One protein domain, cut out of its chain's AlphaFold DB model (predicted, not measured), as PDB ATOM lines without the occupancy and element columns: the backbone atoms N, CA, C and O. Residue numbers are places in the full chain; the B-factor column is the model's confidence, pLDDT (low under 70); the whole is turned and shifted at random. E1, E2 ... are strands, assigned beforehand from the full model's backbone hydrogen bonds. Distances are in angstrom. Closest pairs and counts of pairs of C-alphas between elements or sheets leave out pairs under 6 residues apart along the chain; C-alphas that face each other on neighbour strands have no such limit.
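Overview. This is residues 3 to 55 of the 218 residues of an uncharacterized protein of Streptomyces sp. F8 (UniProt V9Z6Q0). The domain is a long, thin rod of two strand hairpins set roughly end to end, E1 with E2 at one end and E3 with E4 at the other, with no compact core. The long strand E2 bends and runs on into E3 near the middle of the rod, where the short last strand E5 pairs beside the end of E2; a long loop, residues 30 to 44, makes the far end beyond E3 and E4. The printed part has 53 residues with no named helix and five named strands, E1 to E5 in order along the chain, and its class is all strand. One sheet has the order E1, E2, E5 and the other pairs E3 with E4, both antiparallel throughout. The whole is extended, with a radius of gyration of the C-alphas of 17.6 A and spans of 54 by 20 by 15 A.

Along the chain. The longest strand is E2, residues 14 to 23, which measures 24.8 A from C-alpha 14 at (197.044, 245.743, 199.176) to C-alpha 23 at (221.441, 249.964, 199.168). Before it comes E1, residues 3 to 8, 16.2 A long, beginning with C-alpha 3 at (211.099, 251.738, 196.020). E5, residues 53 to 55, is 6.4 A long and ends with C-alpha 55 at (218.711, 252.432, 204.843). The other sheet has E3, residues 26 to 29, 9.8 A long, and E4, residues 45 to 48, 10.4 A long.

Arrangement. In the sheet of three strands E2 is the inner strand, and E1 and E5 are the edge strands. E1 and E2 form a hairpin, antiparallel with 142 degrees between their directions. The C-alphas of Thr 6 and Arg 16 face each other at 4.3 A, and those of Asp 4 and Val 19 at 4.7 A. Across this pair N 15 and O 7 are within hydrogen-bond range at 2.7 A, and N 3 and O 20 at 2.9 A. E2 bends by 61 degrees at residue 18, and its pairing is staggered: residues 14 to 20 pair with E1, and residues 21 to 23 pair with E5. E2 and E5 are antiparallel, and the C-alphas of Phe 22 and Gln 54 face each other at 4.4 A. Here N 55 and O 21 are within hydrogen-bond range at 2.8 A, and N 23 and O 53 at 2.9 A. This sheet is only just strongly twisted, its C-alphas lying up to 4.0 A off the best plane. E2 runs on into E3 at 59 degrees across a break of 2 residues. E3 and E4 form the second hairpin, antiparallel with 157 degrees between their directions. The C-alphas of Ile 26 and Ala 48 face each other at 4.5 A, and N 27 and O 47 are within hydrogen-bond range at 2.9 A. Among the pairs that are apart are E1 and E4, E1 and E5, and E2 and E4.

Size, cuts and confidence. The two C-alphas farthest apart are those of Lys 11 and Ala 40, at 54.6 A, while those of the first and last printed residues, Ala 3 and Val 55, are 11.7 A apart. The printed part runs from residue 3 to 55 without a cut. The link from E3 to E4, 15 residues, is long; the links E1 to E2, E2 to E3 and E4 to E5 are tight. The C-alphas of residues 30 to 44 lie 16 to 26 A from the mean of the C-alphas. The mean pLDDT of the printed part is 85.2, and no printed residue is under 70; E1 has a mean of 77.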
ATOM      1  N   ALA A   3     212.133 252.646 196.505       74.75
ATOM      2  CA  ALA A   3     211.099 251.738 196.020       74.75
ATOM      3  C   ALA A   3     209.755 252.081 196.663       74.75
ATOM      4  O   ALA A   3     209.698 252.351 197.865       74.75
ATOM      5  N   ASP A   4     208.688 252.051 195.866       75.62
ATOM      6  CA  ASP A   4     207.324 252.061 196.387       75.62
ATOM      7  C   ASP A   4     206.967 250.647 196.843       75.62
ATOM      8  O   ASP A   4     207.003 249.706 196.048       75.62
ATOM      9  N   VAL A   5     206.687 250.480 198.134       74.50
ATOM     10  CA  VAL A   5     206.427 249.160 198.713       74.50
ATOM     11  C   VAL A   5     204.944 249.025 199.021       74.50
ATOM     12  O   VAL A   5     204.356 249.862 199.705       74.50
ATOM     13  N   THR A   6     204.351 247.926 198.568       77.25
ATOM     14  CA  THR A   6     202.977 247.536 198.893       77.25
ATOM     15  C   THR A   6     203.003 246.204 199.632       77.25
ATOM     16  O   THR A   6     203.700 245.284 199.215       77.25
ATOM     17  N   ALA A   7     202.263 246.100 200.734       78.06
ATOM     18  CA  ALA A   7     202.077 244.852 201.472       78.06
ATOM     19  C   ALA A   7     200.609 244.435 201.435       78.06
ATOM     20  O   ALA A   7     199.731 245.289 201.412       78.06
ATOM     21  N   HIS A   8     200.338 243.136 201.452       80.44
ATOM     22  CA  HIS A   8     198.978 242.626 201.586       80.44
ATOM     23  C   HIS A   8     198.663 242.393 203.066       80.44
ATOM     24  O   HIS A   8     199.506 241.872 203.793       80.44
ATOM     25  N   ASP A   9     197.477 242.803 203.519       79.44
ATOM     26  CA  ASP A   9     196.970 242.404 204.833       79.44
ATOM     27  C   ASP A   9     196.555 240.920 204.840       79.44
ATOM     28  O   ASP A   9     196.503 240.265 203.797       79.44
ATOM     29  N   ASP A  10     196.214 240.387 206.014       77.69
ATOM     30  CA  ASP A  10     195.795 238.984 206.184       77.69
ATOM     31  C   ASP A  10     194.515 238.628 205.396       77.69
ATOM     32  O   ASP A  10     194.148 237.460 205.278       77.69
ATOM     33  N   LYS A  11     193.818 239.632 204.849       82.25
ATOM     34  CA  LYS A  11     192.636 239.500 203.986       82.25
ATOM     35  C   LYS A  11     192.977 239.704 202.502       82.25
ATOM     36  O   LYS A  11     192.068 239.815 201.679       82.25
ATOM     37  N   GLY A  12     194.264 239.767 202.154       78.38
ATOM     38  CA  GLY A  12     194.773 239.944 200.796       78.38
ATOM     39  C   GLY A  12     194.686 241.375 200.257       78.38
ATOM     40  O   GLY A  12     195.043 241.608 199.099       78.38
ATOM     41  N   LYS A  13     194.238 242.360 201.047       82.50
ATOM     42  CA  LYS A  13     194.136 243.747 200.579       82.50
ATOM     43  C   LYS A  13     195.507 244.401 200.532       82.50
ATOM     44  O   LYS A  13     196.215 244.460 201.532       82.50
ATOM     45  N   ALA A  14     195.843 244.951 199.371       79.00
ATOM     46  CA  ALA A  14     197.044 245.743 199.176       79.00
ATOM     47  C   ALA A  14     196.978 247.053 199.984       79.00
ATOM     48  O   ALA A  14     196.054 247.853 199.836       79.00
ATOM     49  N   LYS A  15     197.988 247.285 200.816       80.81
ATOM     50  CA  LYS A  15     198.238 248.507 201.573       80.81
ATOM     51  C   LYS A  15     199.593 249.067 201.159       80.81
ATOM     52  O   LYS A  15     200.628 248.425 201.338       80.81
ATOM     53  N   ARG A  16     199.593 250.293 200.639       78.31
ATOM     54  CA  ARG A  16     200.825 251.022 200.321       78.31
ATOM     55  C   ARG A  16     201.560 251.360 201.621       78.31
ATOM     56  O   ARG A  16     200.998 252.013 202.499       78.31
ATOM     57  N   LEU A  17     202.798 250.894 201.744       77.19
ATOM     58  CA  LEU A  17     203.694 251.167 202.871       77.19
ATOM     59  C   LEU A  17     204.565 252.413 202.642       77.19
ATOM     60  O   LEU A  17     205.263 252.844 203.554       77.19
ATOM     61  N   GLY A  18     204.501 253.002 201.446       81.06
ATOM     62  CA  GLY A  18     205.211 254.226 201.084       81.06
ATOM     63  C   GLY A  18     206.591 253.966 200.480       81.06
ATOM     64  O   GLY A  18     206.913 252.848 200.073       81.06
ATOM     65  N   VAL A  19     207.394 255.028 200.399       85.50
ATOM     66  CA  VAL A  19     208.731 254.993 199.794       85.50
ATOM     67  C   VAL A  19     209.761 254.503 200.810       85.50
ATOM     68  O   VAL A  19     209.906 255.088 201.882       85.50
ATOM     69  N   GLN A  20     210.513 253.461 200.456       88.12
ATOM     70  CA  GLN A  20     211.622 252.938 201.257       88.12
ATOM     71  C   GLN A  20     212.945 253.023 200.494       88.12
ATOM     72  O   GLN A  20     212.989 252.864 199.273       88.12
ATOM     73  N   TYR A  21     214.035 253.268 201.224       89.94
ATOM     74  CA  TYR A  21     215.369 253.432 200.655       89.94
ATOM     75  C   TYR A  21     216.211 252.189 200.906       89.94
ATOM     76  O   TYR A  21     216.276 251.683 202.024       89.94
ATOM     77  N   PHE A  22     216.890 251.724 199.860       92.06
ATOM     78  CA  PHE A  22     217.753 250.549 199.917       92.06
ATOM     79  C   PHE A  22     219.115 250.826 199.284       92.06
ATOM     80  O   PHE A  22     219.235 251.592 198.314       92.06
ATOM     81  N   ARG A  23     220.133 250.138 199.806       92.81
ATOM     82  CA  ARG A  23     221.441 249.964 199.168       92.81
ATOM     83  C   ARG A  23     221.619 248.508 198.736       92.81
ATOM     84  O   ARG A  23     221.178 247.602 199.441       92.81
ATOM     85  N   VAL A  24     222.278 248.299 197.602       93.75
ATOM     86  CA  VAL A  24     222.584 246.975 197.042       93.75
ATOM     87  C   VAL A  24     224.058 246.969 196.652       93.75
ATOM     88  O   VAL A  24     224.506 247.903 195.987       93.75
ATOM     89  N   GLY A  25     224.819 245.963 197.089       92.88
ATOM     90  CA  GLY A  25     226.178 245.748 196.593       92.88
ATOM     91  C   GLY A  25     226.124 245.205 195.168       92.88
ATOM     92  O   GLY A  25     225.416 244.231 194.921       92.88
ATOM     93  N   ILE A  26     226.831 245.840 194.234       93.31
ATOM     94  CA  ILE A  26     226.874 245.442 192.822       93.31
ATOM     95  C   ILE A  26     228.329 245.206 192.420       93.31
ATOM     96  O   ILE A  26     229.188 246.045 192.687       93.31
ATOM     97  N   GLN A  27     228.590 244.087 191.747       90.62
ATOM     98  CA  GLN A  27     229.827 243.841 191.017       90.62
ATOM     99  C   GLN A  27     229.587 244.125 189.536       90.62
ATOM    100  O   GLN A  27     228.675 243.555 188.935       90.62
ATOM    101  N   ALA A  28     230.419 244.989 188.961       90.94
ATOM    102  CA  ALA A  28     230.495 245.194 187.523       90.94
ATOM    103  C   ALA A  28     231.578 244.285 186.926       90.94
ATOM    104  O   ALA A  28     232.672 244.150 187.480       90.94
ATOM    105  N   THR A  29     231.278 243.669 185.789       89.88
ATOM    106  CA  THR A  29     232.228 242.928 184.955       89.88
ATOM    107  C   THR A  29     232.258 243.549 183.563       89.88
ATOM    108  O   THR A  29     231.267 244.132 183.120       89.88
ATOM    109  N   GLY A  30     233.397 243.456 182.878       88.19
ATOM    110  CA  GLY A  30     233.589 244.054 181.556       88.19
ATOM    111  C   GLY A  30     234.597 245.209 181.542       88.19
ATOM    112  O   GLY A  30     235.414 245.322 182.467       88.19
ATOM    113  N   PRO A  31     234.558 246.067 180.505       89.38
ATOM    114  CA  PRO A  31     235.530 247.136 180.320       89.38
ATOM    115  C   PRO A  31     235.409 248.233 181.381       89.38
ATOM    116  O   PRO A  31     234.356 248.448 181.983       89.38
ATOM    117  N   ALA A  32     236.490 248.999 181.561       85.75
ATOM    118  CA  ALA A  32     236.551 250.106 182.522       85.75
ATOM    119  C   ALA A  32     235.475 251.183 182.292       85.75
ATOM    120  O   ALA A  32     235.003 251.795 183.247       85.75
ATOM    121  N   SER A  33     235.038 251.382 181.046       84.88
ATOM    122  CA  SER A  33     233.926 252.279 180.702       84.88
ATOM    123  C   SER A  33     232.579 251.841 181.293       84.88
ATOM    124  O   SER A  33     231.701 252.678 181.472       84.88
ATOM    125  N   ALA A  34     232.427 250.558 181.628       82.44
ATOM    126  CA  ALA A  34     231.271 249.992 182.321       82.44
ATOM    127  C   ALA A  34     231.532 249.757 183.825       82.44
ATOM    128  O   ALA A  34     230.743 249.105 184.503       82.44
ATOM    129  N   GLY A  35     232.649 250.260 184.363       84.00
ATOM    130  CA  GLY A  35     233.019 250.101 185.772       84.00
ATOM    131  C   GLY A  35     233.644 248.748 186.136       84.00
ATOM    132  O   GLY A  35     233.896 248.508 187.316       84.00
ATOM    133  N   GLY A  36     233.906 247.874 185.158       85.25
ATOM    134  CA  GLY A  36     234.659 246.633 185.356       85.25
ATOM    135  C   GLY A  36     236.179 246.842 185.297       85.25
ATOM    136  O   GLY A  36     236.670 247.933 185.009       85.25
ATOM    137  N   THR A  37     236.953 245.798 185.587       85.44
ATOM    138  CA  THR A  37     238.429 245.861 185.624       85.44
ATOM    139  C   THR A  37     239.110 245.168 184.443       85.44
ATOM    140  O   THR A  37     240.334 245.238 184.323       85.44
ATOM    141  N   ASP A  38     238.348 244.527 183.553       82.81
ATOM    142  CA  ASP A  38     238.887 243.760 182.431       82.81
ATOM    143  C   ASP A  38     239.000 244.636 181.177       82.81
ATOM    144  O   ASP A  38     238.013 244.946 180.516       82.81
ATOM    145  N   LYS A  39     240.226 245.045 180.832       73.25
ATOM    146  CA  LYS A  39     240.479 245.911 179.669       73.25
ATOM    147  C   LYS A  39     240.184 245.256 178.317       73.25
ATOM    148  O   LYS A  39     240.053 245.994 177.344       73.25
ATOM    149  N   ALA A  40     240.144 243.928 178.237       79.12
ATOM    150  CA  ALA A  40     239.967 243.203 176.978       79.12
ATOM    151  C   ALA A  40     238.514 242.767 176.734       79.12
ATOM    152  O   ALA A  40     238.185 242.345 175.627       79.12
ATOM    153  N   ALA A  41     237.646 242.871 177.744       77.75
ATOM    154  CA  ALA A  41     236.248 242.488 177.628       77.75
ATOM    155  C   ALA A  41     235.456 243.472 176.752       77.75
ATOM    156  O   ALA A  41     235.476 244.684 176.974       77.75
ATOM    157  N   SER A  42     234.728 242.937 175.769       75.56
ATOM    158  CA  SER A  42     233.793 243.690 174.922       75.56
ATOM    159  C   SER A  42     232.380 243.769 175.503       75.56
ATOM    160  O   SER A  42     231.646 244.696 175.171       75.56
ATOM    161  N   ASP A  43     232.019 242.834 176.385       82.62
ATOM    162  CA  ASP A  43     230.700 242.759 177.015       82.62
ATOM    163  C   ASP A  43     230.754 243.239 178.470       82.62
ATOM    164  O   ASP A  43     231.725 242.991 179.190       82.62
ATOM    165  N   ALA A  44     229.693 243.918 178.906       89.25
ATOM    166  CA  ALA A  44     229.526 244.389 180.276       89.25
ATOM    167  C   ALA A  44     228.385 243.652 180.984       89.25
ATOM    168  O   ALA A  44     227.336 243.394 180.391       89.25
ATOM    169  N   GLY A  45     228.574 243.354 182.269       90.50
ATOM    170  CA  GLY A  45     227.581 242.700 183.117       90.50
ATOM    171  C   GLY A  45     227.546 243.288 184.526       90.50
ATOM    172  O   GLY A  45     228.535 243.828 185.016       90.50
ATOM    173  N   TYR A  46     226.396 243.165 185.191       91.81
ATOM    174  CA  TYR A  46     226.215 243.586 186.580       91.81
ATOM    175  C   TYR A  46     225.538 242.473 187.372       91.81
ATOM    176  O   TYR A  46     224.484 241.977 186.974       91.81
ATOM    177  N   ALA A  47     226.125 242.101 188.506       91.31
ATOM    178  CA  ALA A  47     225.560 241.122 189.425       91.31
ATOM    179  C   ALA A  47     225.426 241.724 190.826       91.31
ATOM    180  O   ALA A  47     226.343 242.384 191.320       91.31
ATOM    181  N   ALA A  48     224.291 241.488 191.484       92.62
ATOM    182  CA  ALA A  48     224.135 241.837 192.890       92.62
ATOM    183  C   ALA A  48     224.967 240.886 193.758       92.62
ATOM    184  O   ALA A  48     224.830 239.669 193.662       92.62
ATOM    185  N   THR A  49     225.819 241.438 194.618       94.69
ATOM    186  CA  THR A  49     226.686 240.672 195.530       94.69
ATOM    187  C   THR A  49     226.073 240.503 196.914       94.69
ATOM    188  O   THR A  49     226.624 239.805 197.763       94.69
ATOM    189  N   SER A  50     224.951 241.172 197.173       90.31
ATOM    190  CA  SER A  50     224.248 241.127 198.447       90.31
ATOM    191  C   SER A  50     222.745 241.270 198.254       90.31
ATOM    192  O   SER A  50     222.274 241.839 197.266       90.31
ATOM    193  N   LEU A  51     221.989 240.843 199.265       95.12
ATOM    194  CA  LEU A  51     220.592 241.243 199.390       95.12
ATOM    195  C   LEU A  51     220.487 242.770 199.577       95.12
ATOM    196  O   LEU A  51     221.427 243.391 200.100       95.12
ATOM    197  N   PRO A  52     219.362 243.389 199.180       92.94
ATOM    198  CA  PRO A  52     219.085 244.782 199.496       92.94
ATOM    199  C   PRO A  52     219.051 245.012 201.008       92.94
ATOM    200  O   PRO A  52     218.353 244.313 201.739       92.94
ATOM    201  N   ALA A  53     219.778 246.023 201.474       92.38
ATOM    202  CA  ALA A  53     219.720 246.478 202.858       92.38
ATOM    203  C   ALA A  53     218.926 247.782 202.928       92.38
ATOM    204  O   ALA A  53     219.266 248.746 202.235       92.38
ATOM    205  N   GLN A  54     217.882 247.814 203.759       90.50
ATOM    206  CA  GLN A  54     217.127 249.036 204.020       90.50
ATOM    207  C   GLN A  54     218.028 250.059 204.719       90.50
ATOM    208  O   GLN A  54     218.807 249.717 205.611       90.50
ATOM    209  N   VAL A  55     217.943 251.314 204.294       93.31
ATOM    210  CA  VAL A  55     218.711 252.432 204.843       93.31
ATOM    211  C   VAL A  55     217.791 253.597 205.176       93.31
ATOM    212  O   VAL A  55     216.645 253.659 204.724       93.31
TER     213      VAL A  55